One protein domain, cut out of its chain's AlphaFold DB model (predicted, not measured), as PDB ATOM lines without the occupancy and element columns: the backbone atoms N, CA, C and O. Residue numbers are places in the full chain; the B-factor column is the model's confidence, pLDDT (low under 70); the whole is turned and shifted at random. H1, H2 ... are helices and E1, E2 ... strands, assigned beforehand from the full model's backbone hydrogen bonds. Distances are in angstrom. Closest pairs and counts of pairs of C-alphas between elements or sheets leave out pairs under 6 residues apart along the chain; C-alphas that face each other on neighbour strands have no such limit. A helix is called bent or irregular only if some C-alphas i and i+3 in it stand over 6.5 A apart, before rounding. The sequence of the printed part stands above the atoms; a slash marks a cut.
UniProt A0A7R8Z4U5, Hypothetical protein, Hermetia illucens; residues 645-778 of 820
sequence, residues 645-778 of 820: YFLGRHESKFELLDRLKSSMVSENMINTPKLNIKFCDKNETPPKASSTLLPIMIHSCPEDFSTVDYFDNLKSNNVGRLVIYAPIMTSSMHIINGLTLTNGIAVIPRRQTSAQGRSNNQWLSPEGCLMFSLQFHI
ATOM      1  N   TYR A 645     304.673 390.914 419.768       97.25
ATOM      2  CA  TYR A 645     303.758 391.893 420.345       97.25
ATOM      3  C   TYR A 645     302.772 392.366 419.280       97.25
ATOM      4  O   TYR A 645     303.176 392.722 418.169       97.25
ATOM      5  N   PHE A 646     301.481 392.384 419.615       97.19
ATOM      6  CA  PHE A 646     300.426 392.826 418.707       97.19
ATOM      7  C   PHE A 646     300.086 394.297 418.978       97.19
ATOM      8  O   PHE A 646     299.469 394.658 419.987       97.19
ATOM      9  N   LEU A 647     300.517 395.167 418.071       96.94
ATOM     10  CA  LEU A 647     300.520 396.618 418.226       96.94
ATOM     11  C   LEU A 647     299.514 397.266 417.266       96.94
ATOM     12  O   LEU A 647     299.318 396.812 416.140       96.94
ATOM     13  N   GLY A 648     298.876 398.344 417.716       95.12
ATOM     14  CA  GLY A 648     297.800 399.030 416.997       95.12
ATOM     15  C   GLY A 648     296.597 399.309 417.899       95.12
ATOM     16  O   GLY A 648     296.607 398.988 419.092       95.12
ATOM     17  N   ARG A 649     295.549 399.916 417.329       93.88
ATOM     18  CA  ARG A 649     294.310 400.251 418.057       93.88
ATOM     19  C   ARG A 649     293.603 398.993 418.566       93.88
ATOM     20  O   ARG A 649     293.592 397.971 417.887       93.88
ATOM     21  N   HIS A 650     292.985 399.093 419.744       92.94
ATOM     22  CA  HIS A 650     292.282 397.983 420.398       92.94
ATOM     23  C   HIS A 650     291.235 397.339 419.475       92.94
ATOM     24  O   HIS A 650     291.276 396.136 419.243       92.94
ATOM     25  N   GLU A 651     290.360 398.159 418.890       94.12
ATOM     26  CA  GLU A 651     289.305 397.749 417.954       94.12
ATOM     27  C   GLU A 651     289.871 396.925 416.789       94.12
ATOM     28  O   GLU A 651     289.500 395.769 416.618       94.12
ATOM     29  N   SER A 652     290.849 397.467 416.056       93.44
ATOM     30  CA  SER A 652     291.464 396.810 414.891       93.44
ATOM     31  C   SER A 652     292.233 395.528 415.232       93.44
ATOM     32  O   SER A 652     292.380 394.657 414.375       93.44
ATOM     33  N   LYS A 653     292.726 395.390 416.473       94.25
ATOM     34  CA  LYS A 653     293.324 394.137 416.958       94.25
ATOM     35  C   LYS A 653     292.267 393.053 417.134       94.25
ATOM     36  O   LYS A 653     292.429 391.961 416.596       94.25
ATOM     37  N   PHE A 654     291.175 393.358 417.833       93.81
ATOM     38  CA  PHE A 654     290.102 392.388 418.054       93.81
ATOM     39  C   PHE A 654     289.287 392.092 416.791       93.81
ATOM     40  O   PHE A 654     288.882 390.951 416.608       93.81
ATOM     41  N   GLU A 655     289.145 393.051 415.875       94.56
ATOM     42  CA  GLU A 655     288.555 392.828 414.549       94.56
ATOM     43  C   GLU A 655     289.331 391.770 413.743       94.56
ATOM     44  O   GLU A 655     288.725 390.890 413.131       94.56
ATOM     45  N   LEU A 656     290.671 391.809 413.757       93.12
ATOM     46  CA  LEU A 656     291.474 390.777 413.095       93.12
ATOM     47  C   LEU A 656     291.390 389.430 413.823       93.12
ATOM     48  O   LEU A 656     291.248 388.399 413.170       93.12
ATOM     49  N   LEU A 657     291.455 389.420 415.158       92.44
ATOM     50  CA  LEU A 657     291.332 388.180 415.933       92.44
ATOM     51  C   LEU A 657     289.981 387.496 415.689       92.44
ATOM     52  O   LEU A 657     289.950 386.283 415.510       92.44
ATOM     53  N   ASP A 658     288.888 388.262 415.608       91.56
ATOM     54  CA  ASP A 658     287.548 387.752 415.307       91.56
ATOM     55  C   ASP A 658     287.472 387.115 413.910       91.56
ATOM     56  O   ASP A 658     287.067 385.959 413.783       91.56
ATOM     57  N   ARG A 659     287.985 387.809 412.882       90.38
ATOM     58  CA  ARG A 659     288.098 387.280 411.508       90.38
ATOM     59  C   ARG A 659     288.925 385.990 411.427       90.38
ATOM     60  O   ARG A 659     288.641 385.146 410.581       90.38
ATOM     61  N   LEU A 660     289.935 385.833 412.288       89.75
ATOM     62  CA  LEU A 660     290.822 384.666 412.319       89.75
ATOM     63  C   LEU A 660     290.282 383.478 413.136       89.75
ATOM     64  O   LEU A 660     290.855 382.395 413.029       89.75
ATOM     65  N   LYS A 661     289.183 383.619 413.897       87.06
ATOM     66  CA  LYS A 661     288.599 382.523 414.708       87.06
ATOM     67  C   LYS A 661     288.306 381.257 413.900       87.06
ATOM     68  O   LYS A 661     288.509 380.155 414.392       87.06
ATOM     69  N   SER A 662     287.880 381.411 412.647       81.56
ATOM     70  CA  SER A 662     287.618 380.307 411.706       81.56
ATOM     71  C   SER A 662     288.866 379.502 411.314       81.56
ATOM     72  O   SER A 662     288.739 378.411 410.767       81.56
ATOM     73  N   SER A 663     290.060 380.044 411.570       80.25
ATOM     74  CA  SER A 663     291.368 379.454 411.255       80.25
ATOM     75  C   SER A 663     292.139 379.003 412.506       80.25
ATOM     76  O   SER A 663     293.294 378.587 412.400       80.25
ATOM     77  N   MET A 664     291.534 379.106 413.695       85.06
ATOM     78  CA  MET A 664     292.130 378.659 414.956       85.06
ATOM     79  C   MET A 664     291.837 377.174 415.194       85.06
ATOM     80  O   MET A 664     290.709 376.716 415.033       85.06
ATOM     81  N   VAL A 665     292.865 376.420 415.587       75.81
ATOM     82  CA  VAL A 665     292.789 374.963 415.821       75.81
ATOM     83  C   VAL A 665     292.463 374.649 417.286       75.81
ATOM     84  O   VAL A 665     291.836 373.640 417.594       75.81
ATOM     85  N   SER A 666     292.881 375.529 418.195       71.19
ATOM     86  CA  SER A 666     292.580 375.512 419.629       71.19
ATOM     87  C   SER A 666     292.777 376.925 420.205       71.19
ATOM     88  O   SER A 666     293.003 377.862 419.438       71.19
ATOM     89  N   GLU A 667     292.660 377.093 421.529       69.94
ATOM     90  CA  GLU A 667     292.759 378.357 422.290       69.94
ATOM     91  C   GLU A 667     293.712 379.408 421.686       69.94
ATOM     92  O   GLU A 667     294.919 379.403 421.940       69.94
ATOM     93  N   ASN A 668     293.154 380.321 420.883       83.81
ATOM     94  CA  ASN A 668     293.864 381.408 420.201       83.81
ATOM     95  C   ASN A 668     295.107 380.979 419.382       83.81
ATOM     96  O   ASN A 668     295.990 381.804 419.124       83.81
ATOM     97  N   MET A 669     295.188 379.708 418.960       90.25
ATOM     98  CA  MET A 669     296.333 379.137 418.244       90.25
ATOM     99  C   MET A 669     296.008 378.791 416.786       90.25
ATOM    100  O   MET A 669     295.039 378.094 416.484       90.25
ATOM    101  N   ILE A 670     296.863 379.270 415.883       91.00
ATOM    102  CA  ILE A 670     296.776 379.137 414.427       91.00
ATOM    103  C   ILE A 670     298.050 378.452 413.924       91.00
ATOM    104  O   ILE A 670     299.155 378.898 414.231       91.00
ATOM    105  N   ASN A 671     297.912 377.407 413.109       89.56
ATOM    106  CA  ASN A 671     299.051 376.665 412.567       89.56
ATOM    107  C   ASN A 671     299.299 377.080 411.108       89.56
ATOM    108  O   ASN A 671     298.470 376.798 410.243       89.56
ATOM    109  N   THR A 672     300.430 377.729 410.811       88.25
ATOM    110  CA  THR A 672     300.885 377.963 409.425       88.25
ATOM    111  C   THR A 672     301.833 376.840 408.981       88.25
ATOM    112  O   THR A 672     302.380 376.134 409.830       88.25
ATOM    113  N   PRO A 673     302.116 376.665 407.671       87.62
ATOM    114  CA  PRO A 673     302.954 375.564 407.171       87.62
ATOM    115  C   PRO A 673     304.400 375.506 407.700       87.62
ATOM    116  O   PRO A 673     305.122 374.562 407.380       87.62
ATOM    117  N   LYS A 674     304.861 376.524 408.441       88.88
ATOM    118  CA  LYS A 674     306.210 376.594 409.033       88.88
ATOM    119  C   LYS A 674     306.253 377.170 410.457       88.88
ATOM    120  O   LYS A 674     307.342 377.254 411.021       88.88
ATOM    121  N   LEU A 675     305.128 377.620 411.016       92.19
ATOM    122  CA  LEU A 675     305.091 378.310 412.305       92.19
ATOM    123  C   LEU A 675     303.706 378.193 412.953       92.19
ATOM    124  O   LEU A 675     302.708 378.625 412.382       92.19
ATOM    125  N   ASN A 676     303.656 377.679 414.176       93.25
ATOM    126  CA  ASN A 676     302.472 377.769 415.021       93.25
ATOM    127  C   ASN A 676     302.476 379.133 415.717       93.25
ATOM    128  O   ASN A 676     303.510 379.590 416.209       93.25
ATOM    129  N   ILE A 677     301.330 379.799 415.750       94.44
ATOM    130  CA  ILE A 677     301.165 381.158 416.263       94.44
ATOM    131  C   ILE A 677     300.089 381.113 417.342       94.44
ATOM    132  O   ILE A 677     298.941 380.814 417.024       94.44
ATOM    133  N   LYS A 678     300.429 381.429 418.597       93.69
ATOM    134  CA  LYS A 678     299.432 381.595 419.669       93.69
ATOM    135  C   LYS A 678     299.319 383.065 420.049       93.69
ATOM    136  O   LYS A 678     300.313 383.672 420.434       93.69
ATOM    137  N   PHE A 679     298.117 383.628 419.986       93.62
ATOM    138  CA  PHE A 679     297.841 384.936 420.575       93.62
ATOM    139  C   PHE A 679     297.547 384.762 422.072       93.62
ATOM    140  O   PHE A 679     296.702 383.954 422.444       93.62
ATOM    141  N   CYS A 680     298.267 385.493 422.922       93.12
ATOM    142  CA  CYS A 680     298.187 385.377 424.378       93.12
ATOM    143  C   CYS A 680     297.520 386.612 424.989       93.12
ATOM    144  O   CYS A 680     297.975 387.748 424.788       93.12
ATOM    145  N   ASP A 681     296.453 386.371 425.747       88.75
ATOM    146  CA  ASP A 681     295.715 387.402 426.472       88.75
ATOM    147  C   ASP A 681     296.372 387.749 427.829       88.75
ATOM    148  O   ASP A 681     297.320 387.093 428.263       88.75
ATOM    149  N   LYS A 682     295.893 388.796 428.520       80.62
ATOM    150  CA  LYS A 682     296.545 389.364 429.728       80.62
ATOM    151  C   LYS A 682     296.775 388.376 430.874       80.62
ATOM    152  O   LYS A 682     297.675 388.599 431.679       80.62
ATOM    153  N   ASN A 683     295.937 387.349 430.970       75.94
ATOM    154  CA  ASN A 683     295.893 386.425 432.102       75.94
ATOM    155  C   ASN A 683     296.546 385.067 431.785       75.94
ATOM    156  O   ASN A 683     296.558 384.185 432.640       75.94
ATOM    157  N   GLU A 684     297.066 384.879 430.569       82.44
ATOM    158  CA  GLU A 684     297.739 383.647 430.161       82.44
ATOM    159  C   GLU A 684     299.252 383.732 430.385       82.44
ATOM    160  O   GLU A 684     299.896 384.717 430.021       82.44
ATOM    161  N   THR A 685     299.857 382.657 430.891       84.12
ATOM    162  CA  THR A 685     301.309 382.467 430.797       84.12
ATOM    163  C   THR A 685     301.673 382.110 429.350       84.12
ATOM    164  O   THR A 685     301.266 381.036 428.891       84.12
ATOM    165  N   PRO A 686     302.422 382.949 428.609       86.69
ATOM    166  CA  PRO A 686     302.768 382.639 427.227       86.69
ATOM    167  C   PRO A 686     303.690 381.410 427.165       86.69
ATOM    168  O   PRO A 686     304.606 381.290 427.986       86.69
ATOM    169  N   PRO A 687     303.496 380.492 426.199       90.56
ATOM    170  CA  PRO A 687     304.402 379.365 426.014       90.56
ATOM    171  C   PRO A 687     305.794 379.856 425.598       90.56
ATOM    172  O   PRO A 687     305.939 380.926 425.008       90.56
ATOM    173  N   LYS A 688     306.837 379.063 425.864       90.06
ATOM    174  CA  LYS A 688     308.202 379.411 425.448       90.06
ATOM    175  C   LYS A 688     308.282 379.487 423.914       90.06
ATOM    176  O   LYS A 688     307.955 378.520 423.229       90.06
ATOM    177  N   ALA A 689     308.755 380.619 423.390       92.38
ATOM    178  CA  ALA A 689     308.997 380.801 421.961       92.38
ATOM    179  C   ALA A 689     310.095 379.851 421.440       92.38
ATOM    180  O   ALA A 689     311.050 379.526 422.152       92.38
ATOM    181  N   SER A 690     309.968 379.419 420.187       91.81
ATOM    182  CA  SER A 690     310.910 378.516 419.520       91.81
ATOM    183  C   SER A 690     311.028 378.837 418.024       91.81
ATOM    184  O   SER A 690     310.443 379.798 417.524       91.81
ATOM    185  N   SER A 691     311.762 378.009 417.278       89.75
ATOM    186  CA  SER A 691     311.788 378.070 415.813       89.75
ATOM    187  C   SER A 691     310.435 377.733 415.161       89.75
ATOM    188  O   SER A 691     310.182 378.161 414.034       89.75
ATOM    189  N   THR A 692     309.573 376.988 415.862       91.50
ATOM    190  CA  THR A 692     308.294 376.445 415.372       91.50
ATOM    191  C   THR A 692     307.060 377.007 416.080       91.50
ATOM    192  O   THR A 692     305.953 376.793 415.589       91.50
ATOM    193  N   LEU A 693     307.218 377.742 417.186       93.44
ATOM    194  CA  LEU A 693     306.130 378.351 417.955       93.44
ATOM    195  C   LEU A 693     306.428 379.821 418.275       93.44
ATOM    196  O   LEU A 693     307.417 380.129 418.943       93.44
ATOM    197  N   LEU A 694     305.532 380.717 417.857       94.94
ATOM    198  CA  LEU A 694     305.568 382.140 418.182       94.94
ATOM    199  C   LEU A 694     304.366 382.536 419.063       94.94
ATOM    200  O   LEU A 694     303.247 382.639 418.552       94.94
ATOM    201  N   PRO A 695     304.568 382.800 420.365       95.19
ATOM    202  CA  PRO A 695     303.580 383.500 421.177       95.19
ATOM    203  C   PRO A 695     303.538 384.988 420.791       95.19
ATOM    204  O   PRO A 695     304.583 385.617 420.599       95.19
ATOM    205  N   ILE A 696     302.338 385.559 420.692       96.00
ATOM    206  CA  ILE A 696     302.095 386.972 420.385       96.00
ATOM    207  C   ILE A 696     301.273 387.600 421.515       96.00
ATOM    208  O   ILE A 696     300.094 387.292 421.683       96.00
ATOM    209  N   MET A 697     301.873 388.520 422.267       95.62
ATOM    210  CA  MET A 697     301.212 389.221 423.368       95.62
ATOM    211  C   MET A 697     300.208 390.247 422.825       95.62
ATOM    212  O   MET A 697     300.597 391.193 422.133       95.62
ATOM    213  N   ILE A 698     298.919 390.097 423.153       94.75
ATOM    214  CA  ILE A 698     297.851 390.976 422.635       94.75
ATOM    215  C   ILE A 698     297.894 392.370 423.288       94.75
ATOM    216  O   ILE A 698     297.572 393.371 422.644       94.75
ATOM    217  N   HIS A 699     298.286 392.456 424.563       91.81
ATOM    218  CA  HIS A 699     298.129 393.661 425.392       91.81
ATOM    219  C   HIS A 699     299.431 394.249 425.958       91.81
ATOM    220  O   HIS A 699     299.380 395.272 426.638       91.81
ATOM    221  N   SER A 700     300.578 393.631 425.681       91.88
ATOM    222  CA  SER A 700     301.896 394.116 426.110       91.88
ATOM    223  C   SER A 700     302.522 395.022 425.047       91.88
ATOM    224  O   SER A 700     302.220 394.891 423.861       91.88
ATOM    225  N   CYS A 701     303.441 395.899 425.457       89.12
ATOM    226  CA  CYS A 701     304.348 396.599 424.543       89.12
ATOM    227  C   CYS A 701     305.773 396.024 424.671       89.12
ATOM    228  O   CYS A 701     306.124 395.553 425.755       89.12
ATOM    229  N   PRO A 702     306.577 396.041 423.594       93.56
ATOM    230  CA  PRO A 702     307.999 395.719 423.651       93.56
ATOM    231  C   PRO A 702     308.798 396.828 424.350       93.56
ATOM    232  O   PRO A 702     308.417 397.995 424.317       93.56
ATOM    233  N   GLU A 703     309.938 396.458 424.930       90.19
ATOM    234  CA  GLU A 703     310.920 397.397 425.498       90.19
ATOM    235  C   GLU A 703     311.886 397.936 424.429       90.19
ATOM    236  O   GLU A 703     312.438 399.024 424.566       90.19
ATOM    237  N   ASP A 704     312.094 397.177 423.348       90.75
ATOM    238  CA  ASP A 704     313.138 397.391 422.342       90.75
ATOM    239  C   ASP A 704     312.616 397.960 421.004       90.75
ATOM    240  O   ASP A 704     313.347 397.981 420.008       90.75
ATOM    241  N   PHE A 705     311.369 398.452 420.999       92.69
ATOM    242  CA  PHE A 705     310.693 399.127 419.886       92.69
ATOM    243  C   PHE A 705     309.716 400.192 420.422       92.69
ATOM    244  O   PHE A 705     308.745 399.868 421.105       92.69
ATOM    245  N   SER A 706     309.942 401.471 420.102       94.75
ATOM    246  CA  SER A 706     309.076 402.561 420.575       94.75
ATOM    247  C   SER A 706     307.749 402.594 419.815       94.75
ATOM    248  O   SER A 706     307.678 402.956 418.638       94.75
ATOM    249  N   THR A 707     306.670 402.224 420.504       94.12
ATOM    250  CA  THR A 707     305.308 402.255 419.958       94.12
ATOM    251  C   THR A 707     304.812 403.682 419.724       94.12
ATOM    252  O   THR A 707     304.097 403.916 418.749       94.12
ATOM    253  N   VAL A 708     305.224 404.627 420.575       93.75
ATOM    254  CA  VAL A 708     304.886 406.055 420.484       93.75
ATOM    255  C   VAL A 708     305.512 406.657 419.229       93.75
ATOM    256  O   VAL A 708     304.783 407.060 418.323       93.75
ATOM    257  N   ASP A 709     306.844 406.606 419.107       94.62
ATOM    258  CA  ASP A 709     307.553 407.182 417.956       94.62
ATOM    259  C   ASP A 709     307.075 406.576 416.632       94.62
ATOM    260  O   ASP A 709     306.929 407.294 415.641       94.62
ATOM    261  N   TYR A 710     306.781 405.271 416.616       95.44
ATOM    262  CA  TYR A 710     306.238 404.606 415.437       95.44
ATOM    263  C   TYR A 710     304.859 405.157 415.047       95.44
ATOM    264  O   TYR A 710     304.682 405.607 413.915       95.44
ATOM    265  N   PHE A 711     303.870 405.145 415.951       95.31
ATOM    266  CA  PHE A 711     302.496 405.514 415.585       95.31
ATOM    267  C   PHE A 711     302.275 407.022 415.419       95.31
ATOM    268  O   PHE A 711     301.433 407.396 414.592       95.31
ATOM    269  N   ASP A 712     303.044 407.860 416.119       95.25
ATOM    270  CA  ASP A 712     302.979 409.318 415.995       95.25
ATOM    271  C   ASP A 712     303.613 409.801 414.687       95.25
ATOM    272  O   ASP A 712     303.063 410.691 414.028       95.25
ATOM    273  N   ASN A 713     304.721 409.198 414.243       93.62
ATOM    274  CA  ASN A 713     305.328 409.530 412.950       93.62
ATOM    275  C   ASN A 713     304.604 408.876 411.763       93.62
ATOM    276  O   ASN A 713     304.586 409.455 410.674       93.62
ATOM    277  N   LEU A 714     303.948 407.727 411.949       94.38
ATOM    278  CA  LEU A 714     303.186 407.058 410.895       94.38
ATOM    279  C   LEU A 714     301.977 407.907 410.455       94.38
ATOM    280  O   LEU A 714     300.989 408.034 411.179       94.38
ATOM    281  N   LYS A 715     302.022 408.467 409.238       92.88
ATOM    282  CA  LYS A 715     300.946 409.313 408.665       92.88
ATOM    283  C   LYS A 715     299.992 408.584 407.705       92.88
ATOM    284  O   LYS A 715     299.091 409.202 407.153       92.88
ATOM    285  N   SER A 716     300.169 407.282 407.489       94.00
ATOM    286  CA  SER A 716     299.291 406.455 406.646       94.00
ATOM    287  C   SER A 716     297.915 406.216 407.291       94.00
ATOM    288  O   SER A 716     297.777 406.217 408.516       94.00
ATOM    289  N   ASN A 717     296.889 405.939 406.482       91.81
ATOM    290  CA  ASN A 717     295.548 405.622 407.000       91.81
ATOM    291  C   ASN A 717     295.358 404.130 407.336       91.81
ATOM    292  O   ASN A 717     294.589 403.808 408.234       91.81
ATOM    293  N   ASN A 718     296.076 403.226 406.655       90.38
ATOM    294  CA  ASN A 718     295.892 401.771 406.781       90.38
ATOM    295  C   ASN A 718     297.228 401.024 406.946       90.38
ATOM    296  O   ASN A 718     297.407 400.267 407.896       90.38
ATOM    297  N   VAL A 719     298.187 401.265 406.046       95.00
ATOM    298  CA  VAL A 719     299.484 400.563 406.014       95.00
ATOM    299  C   VAL A 719     300.278 400.817 407.299       95.00
ATOM    300  O   VAL A 719     300.548 401.968 407.625       95.00
ATOM    301  N   GLY A 720     300.647 399.766 408.028       95.19
ATOM    302  CA  GLY A 720     301.361 399.846 409.308       95.19
ATOM    303  C   GLY A 720     300.500 400.235 410.517       95.19
ATOM    304  O   GLY A 720     301.023 400.318 411.621       95.19
ATOM    305  N   ARG A 721     299.182 400.462 410.379       95.75
ATOM    306  CA  ARG A 721     298.313 400.792 411.537       95.75
ATOM    307  C   ARG A 721     298.038 399.611 412.468       95.75
ATOM    308  O   ARG A 721     297.590 399.813 413.596       95.75
ATOM    309  N   LEU A 722     298.331 398.406 411.994       97.25
ATOM    310  CA  LEU A 722     298.290 397.155 412.731       97.25
ATOM    311  C   LEU A 722     299.628 396.445 412.492       97.25
ATOM    312  O   LEU A 722     300.069 396.342 411.343       97.25
ATOM    313  N   VAL A 723     300.294 396.010 413.560       97.69
ATOM    314  CA  VAL A 723     301.671 395.501 413.501       97.69
ATOM    315  C   VAL A 723     301.843 394.283 414.403       97.69
ATOM    316  O   VAL A 723     301.421 394.295 415.557       97.69
ATOM    317  N   ILE A 724     302.519 393.253 413.901       97.56
ATOM    318  CA  ILE A 724     303.114 392.189 414.716       97.56
ATOM    319  C   ILE A 724     304.617 392.473 414.778       97.56
ATOM    320  O   ILE A 724     305.334 392.276 413.795       97.56
ATOM    321  N   TYR A 725     305.090 392.980 415.913       97.75
ATOM    322  CA  TYR A 725     306.515 393.212 416.149       97.75
ATOM    323  C   TYR A 725     307.138 391.992 416.832       97.75
ATOM    324  O   TYR A 725     306.546 391.452 417.764       97.75
ATOM    325  N   ALA A 726     308.327 391.568 416.407       95.81
ATOM    326  CA  ALA A 726     309.048 390.452 417.012       95.81
ATOM    327  C   ALA A 726     310.531 390.809 417.207       95.81
ATOM    328  O   ALA A 726     311.210 391.082 416.215       95.81
ATOM    329  N   PRO A 727     311.084 390.741 418.433       93.75
ATOM    330  CA  PRO A 727     312.515 390.945 418.637       93.75
ATOM    331  C   PRO A 727     313.361 389.954 417.822       93.75
ATOM    332  O   PRO A 727     314.249 390.349 417.072       93.75
ATOM    333  N   ILE A 728     313.061 388.652 417.933       92.44
ATOM    334  CA  ILE A 728     313.806 387.571 417.274       92.44
ATOM    335  C   ILE A 728     312.827 386.463 416.867       92.44
ATOM    336  O   ILE A 728     312.169 385.871 417.723       92.44
ATOM    337  N   MET A 729     312.747 386.169 415.564       92.25
ATOM    338  CA  MET A 729     311.882 385.127 414.984       92.25
ATOM    339  C   MET A 729     312.586 384.357 413.850       92.25
ATOM    340  O   MET A 729     313.691 384.715 413.454       92.25
ATOM    341  N   THR A 730     311.961 383.318 413.280       92.00
ATOM    342  CA  THR A 730     312.539 382.600 412.122       92.00
ATOM    343  C   THR A 730     312.445 383.397 410.824       92.00
ATOM    344  O   THR A 730     313.467 383.688 410.206       92.00
ATOM    345  N   SER A 731     311.235 383.777 410.409       93.81
ATOM    346  CA  SER A 731     310.999 384.632 409.239       93.81
ATOM    347  C   SER A 731     309.623 385.286 409.316       93.81
ATOM    348  O   SER A 731     308.622 384.603 409.531       93.81
ATOM    349  N   SER A 732     309.552 386.594 409.073       95.00
ATOM    350  CA  SER A 732     308.289 387.350 408.998       95.00
ATOM    351  C   SER A 732     307.327 386.808 407.929       95.00
ATOM    352  O   SER A 732     306.108 386.857 408.098       95.00
ATOM    353  N   MET A 733     307.862 386.186 406.873       93.50
ATOM    354  CA  MET A 733     307.058 385.519 405.845       93.50
ATOM    355  C   MET A 733     306.349 384.253 406.347       93.50
ATOM    356  O   MET A 733     305.377 383.846 405.723       93.50
ATOM    357  N   HIS A 734     306.754 383.646 407.471       92.75
ATOM    358  CA  HIS A 734     306.029 382.509 408.065       92.75
ATOM    359  C   HIS A 734     304.707 382.915 408.747       92.75
ATOM    360  O   HIS A 734     303.895 382.044 409.052       92.75
ATOM    361  N   ILE A 735     304.485 384.220 408.964       92.38
ATOM    362  CA  ILE A 735     303.211 384.785 409.438       92.38
ATOM    363  C   ILE A 735     302.348 385.240 408.253       92.38
ATOM    364  O   ILE A 735     301.155 384.960 408.215       92.38
ATOM    365  N   ILE A 736     302.940 385.943 407.279       90.62
ATOM    366  CA  ILE A 736     302.186 386.524 406.152       90.62
ATOM    367  C   ILE A 736     301.798 385.477 405.097       90.62
ATOM    368  O   ILE A 736     300.736 385.597 404.484       90.62
ATOM    369  N   ASN A 737     302.630 384.460 404.863       85.12
ATOM    370  CA  ASN A 737     302.364 383.440 403.851       85.12
ATOM    371  C   ASN A 737     301.535 382.287 404.437       85.12
ATOM    372  O   ASN A 737     302.078 381.390 405.082       85.12
ATOM    373  N   GLY A 738     300.223 382.320 404.195       77.19
ATOM    374  CA  GLY A 738     299.269 381.293 404.631       77.19
ATOM    375  C   GLY A 738     298.084 381.814 405.449       77.19
ATOM    376  O   GLY A 738     297.170 381.040 405.707       77.19
ATOM    377  N   LEU A 739     298.063 383.100 405.826       86.69
ATOM    378  CA  LEU A 739     296.965 383.722 406.578       86.69
ATOM    379  C   LEU A 739     296.426 384.957 405.854       86.69
ATOM    380  O   LEU A 739     297.203 385.808 405.427       86.69
ATOM    381  N   THR A 740     295.103 385.101 405.775       89.94
ATOM    382  CA  THR A 740     294.451 386.329 405.285       89.94
ATOM    383  C   THR A 740     294.306 387.311 406.446       89.94
ATOM    384  O   THR A 740     293.349 387.255 407.215       89.94
ATOM    385  N   LEU A 741     295.295 388.187 406.597       92.62
ATOM    386  CA  LEU A 741     295.382 389.187 407.662       92.62
ATOM    387  C   LEU A 741     294.744 390.515 407.211       92.62
ATOM    388  O   LEU A 741     294.301 390.639 406.075       92.62
ATOM    389  N   THR A 742     294.687 391.541 408.066       92.69
ATOM    390  CA  THR A 742     294.132 392.852 407.670       92.69
ATOM    391  C   THR A 742     294.988 393.536 406.595       92.69
ATOM    392  O   THR A 742     296.209 393.612 406.726       92.69
ATOM    393  N   ASN A 743     294.350 394.101 405.563       94.38
ATOM    394  CA  ASN A 743     295.019 394.894 404.528       94.38
ATOM    395  C   ASN A 743     295.898 396.007 405.131       94.38
ATOM    396  O   ASN A 743     295.412 396.870 405.864       94.38
ATOM    397  N   GLY A 744     297.183 396.006 404.785       94.81
ATOM    398  CA  GLY A 744     298.176 396.953 405.279       94.81
ATOM    399  C   GLY A 744     298.864 396.545 406.586       94.81
ATOM    400  O   GLY A 744     299.689 397.321 407.066       94.81
ATOM    401  N   ILE A 745     298.578 395.370 407.166       97.12
ATOM    402  CA  ILE A 745     299.295 394.883 408.356       97.12
ATOM    403  C   ILE A 745     300.800 394.752 408.083       97.12
ATOM    404  O   ILE A 745     301.210 394.294 407.010       97.12
ATOM    405  N   ALA A 746     301.618 395.116 409.071       97.25
ATOM    406  CA  ALA A 746     303.062 394.900 409.053       97.25
ATOM    407  C   ALA A 746     303.481 393.773 410.004       97.25
ATOM    408  O   ALA A 746     302.972 393.657 411.116       97.25
ATOM    409  N   VAL A 747     304.469 392.984 409.594       97.50
ATOM    410  CA  VAL A 747     305.241 392.103 410.477       97.50
ATOM    411  C   VAL A 747     306.661 392.656 410.516       97.50
ATOM    412  O   VAL A 747     307.328 392.676 409.482       97.50
ATOM    413  N   ILE A 748     307.106 393.133 411.680       97.38
ATOM    414  CA  ILE A 748     308.382 393.844 411.861       97.38
ATOM    415  C   ILE A 748     309.300 393.014 412.773       97.38
ATOM    416  O   ILE A 748     309.157 393.071 413.995       97.38
ATOM    417  N   PRO A 749     310.222 392.215 412.210       95.62
ATOM    418  CA  PRO A 749     311.267 391.553 412.976       95.62
ATOM    419  C   PRO A 749     312.468 392.481 413.207       95.62
ATOM    420  O   PRO A 749     312.994 393.051 412.253       95.62
ATOM    421  N   ARG A 750     312.973 392.562 414.443       93.38
ATOM    422  CA  ARG A 750     314.272 393.201 414.741       93.38
ATOM    423  C   ARG A 750     315.459 392.310 414.338       93.38
ATOM    424  O   ARG A 750     316.488 392.831 413.915       93.38
ATOM    425  N   ARG A 751     315.296 390.982 414.399       92.19
ATOM    426  CA  ARG A 751     316.238 389.967 413.890       92.19
ATOM    427  C   ARG A 751     315.490 388.762 413.306       92.19
ATOM    428  O   ARG A 751     314.418 388.399 413.800       92.19
ATOM    429  N   GLN A 752     316.054 388.105 412.288       92.38
ATOM    430  CA  GLN A 752     315.496 386.863 411.719       92.38
ATOM    431  C   GLN A 752     316.557 385.758 411.616       92.38
ATOM    432  O   GLN A 752     317.630 385.981 411.071       92.38
ATOM    433  N   THR A 753     316.266 384.542 412.080       89.19
ATOM    434  CA  THR A 753     317.235 383.423 412.063       89.19
ATOM    435  C   THR A 753     317.176 382.561 410.795       89.19
ATOM    436  O   THR A 753     318.012 381.681 410.597       89.19
ATOM    437  N   SER A 754     316.164 382.739 409.942       89.31
ATOM    438  CA  SER A 754     315.907 381.897 408.759       89.31
ATOM    439  C   SER A 754     315.167 382.658 407.649       89.31
ATOM    440  O   SER A 754     314.290 382.111 406.977       89.31
ATOM    441  N   ALA A 755     315.503 383.935 407.451       90.62
ATOM    442  CA  ALA A 755     314.929 384.739 406.376       90.62
ATOM    443  C   ALA A 755     315.411 384.283 404.988       90.62
ATOM    444  O   ALA A 755     316.553 383.852 404.797       90.62
ATOM    445  N   GLN A 756     314.515 384.389 404.005       90.44
ATOM    446  CA  GLN A 756     314.714 383.898 402.643       90.44
ATOM    447  C   GLN A 756     314.318 384.975 401.630       90.44
ATOM    448  O   GLN A 756     313.234 385.552 401.707       90.44
ATOM    449  N   GLY A 757     315.207 385.232 400.674       88.31
ATOM    450  CA  GLY A 757     314.941 386.030 399.485       88.31
ATOM    451  C   GLY A 757     314.395 385.185 398.329       88.31
ATOM    452  O   GLY A 757     313.923 384.061 398.494       88.31
ATOM    453  N   ARG A 758     314.486 385.731 397.110       87.81
ATOM    454  CA  ARG A 758     314.048 385.045 395.878       87.81
ATOM    455  C   ARG A 758     314.799 383.723 395.695       87.81
ATOM    456  O   ARG A 758     315.987 383.652 396.000       87.81
ATOM    457  N   SER A 759     314.128 382.705 395.154       83.81
ATOM    458  CA  SER A 759     314.721 381.389 394.848       83.81
ATOM    459  C   SER A 759     315.418 380.717 396.045       83.81
ATOM    460  O   SER A 759     316.457 380.089 395.877       83.81
ATOM    461  N   ASN A 760     314.859 380.874 397.250       83.94
ATOM    462  CA  ASN A 760     315.371 380.324 398.515       83.94
ATOM    463  C   ASN A 760     316.789 380.789 398.916       83.94
ATOM    464  O   ASN A 760     317.396 380.185 399.797       83.94
ATOM    465  N   ASN A 761     317.314 381.870 398.320       88.06
ATOM    466  CA  ASN A 761     318.572 382.476 398.771       88.06
ATOM    467  C   ASN A 761     318.441 382.925 400.237       88.06
ATOM    468  O   ASN A 761     317.469 383.595 400.591       88.06
ATOM    469  N   GLN A 762     319.415 382.586 401.078       89.44
ATOM    470  CA  GLN A 762     319.470 383.010 402.477       89.44
ATOM    471  C   GLN A 762     319.635 384.536 402.557       89.44
ATOM    472  O   GLN A 762     320.446 385.116 401.833       89.44
ATOM    473  N   TRP A 763     318.879 385.184 403.444       90.88
ATOM    474  CA  TRP A 763     318.980 386.621 403.707       90.88
ATOM    475  C   TRP A 763     319.454 386.846 405.147       90.88
ATOM    476  O   TRP A 763     318.694 386.631 406.094       90.88
ATOM    477  N   LEU A 764     320.716 387.248 405.326       90.19
ATOM    478  CA  LEU A 764     321.251 387.553 406.659       90.19
ATOM    479  C   LEU A 764     320.513 388.761 407.241       90.19
ATOM    480  O   LEU A 764     320.155 389.689 406.514       90.19
ATOM    481  N   SER A 765     320.200 388.686 408.531       91.50
ATOM    482  CA  SER A 765     319.186 389.534 409.162       91.50
ATOM    483  C   SER A 765     319.616 389.975 410.571       91.50
ATOM    484  O   SER A 765     318.873 389.715 411.527       91.50
ATOM    485  N   PRO A 766     320.805 390.598 410.721       88.75
ATOM    486  CA  PRO A 766     321.299 391.088 412.003       88.75
ATOM    487  C   PRO A 766     320.466 392.264 412.528       88.75
ATOM    488  O   PRO A 766     319.658 392.866 411.816       88.75
ATOM    489  N   GLU A 767     320.702 392.621 413.789       86.88
ATOM    490  CA  GLU A 767     320.143 393.844 414.367       86.88
ATOM    491  C   GLU A 767     320.672 395.101 413.653       86.88
ATOM    492  O   GLU A 767     321.777 395.119 413.113       86.88
ATOM    493  N   GLY A 768     319.858 396.158 413.634       86.62
ATOM    494  CA  GLY A 768     320.127 397.388 412.879       86.62
ATOM    495  C   GLY A 768     319.624 397.363 411.430       86.62
ATOM    496  O   GLY A 768     319.464 398.423 410.828       86.62
ATOM    497  N   CYS A 769     319.291 396.197 410.867       88.69
ATOM    498  CA  CYS A 769     318.607 396.127 409.575       88.69
ATOM    499  C   CYS A 769     317.125 396.527 409.702       88.69
ATOM    500  O   CYS A 769     316.370 395.908 410.451       88.69
ATOM    501  N   LEU A 770     316.672 397.502 408.903       89.06
ATOM    502  CA  LEU A 770     315.242 397.788 408.746       89.06
ATOM    503  C   LEU A 770     314.574 396.644 407.972       89.06
ATOM    504  O   LEU A 770     314.673 396.561 406.746       89.06
ATOM    505  N   MET A 771     313.895 395.761 408.697       93.50
ATOM    506  CA  MET A 771     313.228 394.585 408.146       93.50
ATOM    507  C   MET A 771     311.737 394.628 408.453       93.50
ATOM    508  O   MET A 771     311.323 394.852 409.588       93.50
ATOM    509  N   PHE A 772     310.921 394.380 407.435       94.75
ATOM    510  CA  PHE A 772     309.488 394.177 407.588       94.75
ATOM    511  C   PHE A 772     308.919 393.391 406.409       94.75
ATOM    512  O   PHE A 772     309.469 393.396 405.308       94.75
ATOM    513  N   SER A 773     307.770 392.767 406.642       95.88
ATOM    514  CA  SER A 773     306.894 392.230 405.604       95.88
ATOM    515  C   SER A 773     305.519 392.891 405.733       95.88
ATOM    516  O   SER A 773     305.079 393.186 406.842       95.88
ATOM    517  N   LEU A 774     304.841 393.144 404.613       94.31
ATOM    518  CA  LEU A 774     303.518 393.781 404.566       94.31
ATOM    519  C   LEU A 774     302.551 392.896 403.779       94.31
ATOM    520  O   LEU A 774     302.929 392.389 402.721       94.31
ATOM    521  N   GLN A 775     301.309 392.755 404.246       94.56
ATOM    522  CA  GLN A 775     300.243 392.142 403.448       94.56
ATOM    523  C   GLN A 775     299.340 393.228 402.862       94.56
ATOM    524  O   GLN A 775     298.820 394.068 403.592       94.56
ATOM    525  N   PHE A 776     299.137 393.197 401.546       92.81
ATOM    526  CA  PHE A 776     298.252 394.114 400.834       92.81
ATOM    527  C   PHE A 776     297.134 393.332 400.153       92.81
ATOM    528  O   PHE A 776     297.389 392.317 399.506       92.81
ATOM    529  N   HIS A 777     295.903 393.818 400.280       92.62
ATOM    530  CA  HIS A 777     294.744 393.309 399.548       92.62
ATOM    531  C   HIS A 777     294.445 394.288 398.418       92.62
ATOM    532  O   HIS A 777     294.071 395.435 398.665       92.62
ATOM    533  N   ILE A 778     294.670 393.847 397.183       91.38
ATOM    534  CA  ILE A 778     294.527 394.654 395.969       91.38
ATOM    535  C   ILE A 778     293.459 393.965 395.110       91.38
ATOM    536  O   ILE A 778     293.709 392.843 394.665       91.38
TER     537      ILE A 778
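AT A GLANCE: This is residues 645 to 778 of the 820 residues of the protein "Hypothetical protein" of Hermetia illucens (UniProt A0A7R8Z4U5). Two small three-stranded sheets, E1 E5 E6 and E2 E3 E4, form an open V; E4 comes next to E1 and E5 at its corner, and the short helix H3 sits in the mouth. H1 spans one side of both sheets, H2 lies on the far side of the first, and residues 753 to 778 loop out from the end of E6 and fold back to pair with its beginning. The printed part has 134 residues with three named helices and six named strands, in the order E1 H1 E2 E3 E4 H2 E5 H3 E6; both sheets are mixed. The class is mixed, helices and strands, with under half of the residues in named elements. The whole is compact, with a radius of gyration of the C-alphas of 14.3 A and spans of 37 by 35 by 34 A.

IN THESE COORDINATES: Start in the first sheet: E5, residues 722 to 729, runs 18.3 A from C-alpha 722 at (298.290, 397.155, 412.731) and bends by 60 degrees at residue 726. Beside it are E1, residues 645 to 648, 9.9 A, and E6, residues 746 to 752, 15.0 A, ending at (315.496, 386.863, 411.719). The second sheet has E2, residues 669 to 672, 10.0 A, E3, residues 675 to 680, 15.6 A, and E4, residues 693 to 697, 13.1 A. Find H1, residues 650 to 663, from C-alpha 650 at (292.282, 397.983, 420.398), 20.7 A long and only just irregular: C-alphas 659 and 662 are 7.0 A apart. H2 is residues 707 to 713, 10.1 A, and H3 residues 733 to 736, 5.0 A.

HOW THE PARTS SIT: Look at inner strand E5: E1 is antiparallel to it, with N 645 and O 725 2.8 A apart, and E6 is parallel, with N 748 and O 724 2.9 A apart. E5, H3 and E6 form a strand-helix-strand unit, two parallel neighbour strands with a helix between, whose crossover is right-handed. The closest C-alphas of E1 and E4, those of Tyr 645 and Met 697, are 4.8 A apart. E2 and E3 form a hairpin, with N 670 and O 677 2.8 A apart; E4 is parallel to E3, with N 680 and O 696 2.8 A apart. H3 lies over E3 at a height over the sheet of 8.1 A. H1 only grazes both sheets, and H2 only grazes E1 E5 E6. In H2 every O i to N i+4 pair is within hydrogen-bond range, in H1 8 of 10; H3 is too short for such a pair.

THE WHOLE: The two C-alphas farthest apart, those of Asn 683 and Ser 759, are 42.0 A apart. The printed part has no cut, and the link from E3 to E4 is long, with 12 residues. Residues 773 to 774 pair antiparallel with residues 746 to 747 of E6. The mean pLDDT of the printed part is 91.2, and Glu 667 is under 70.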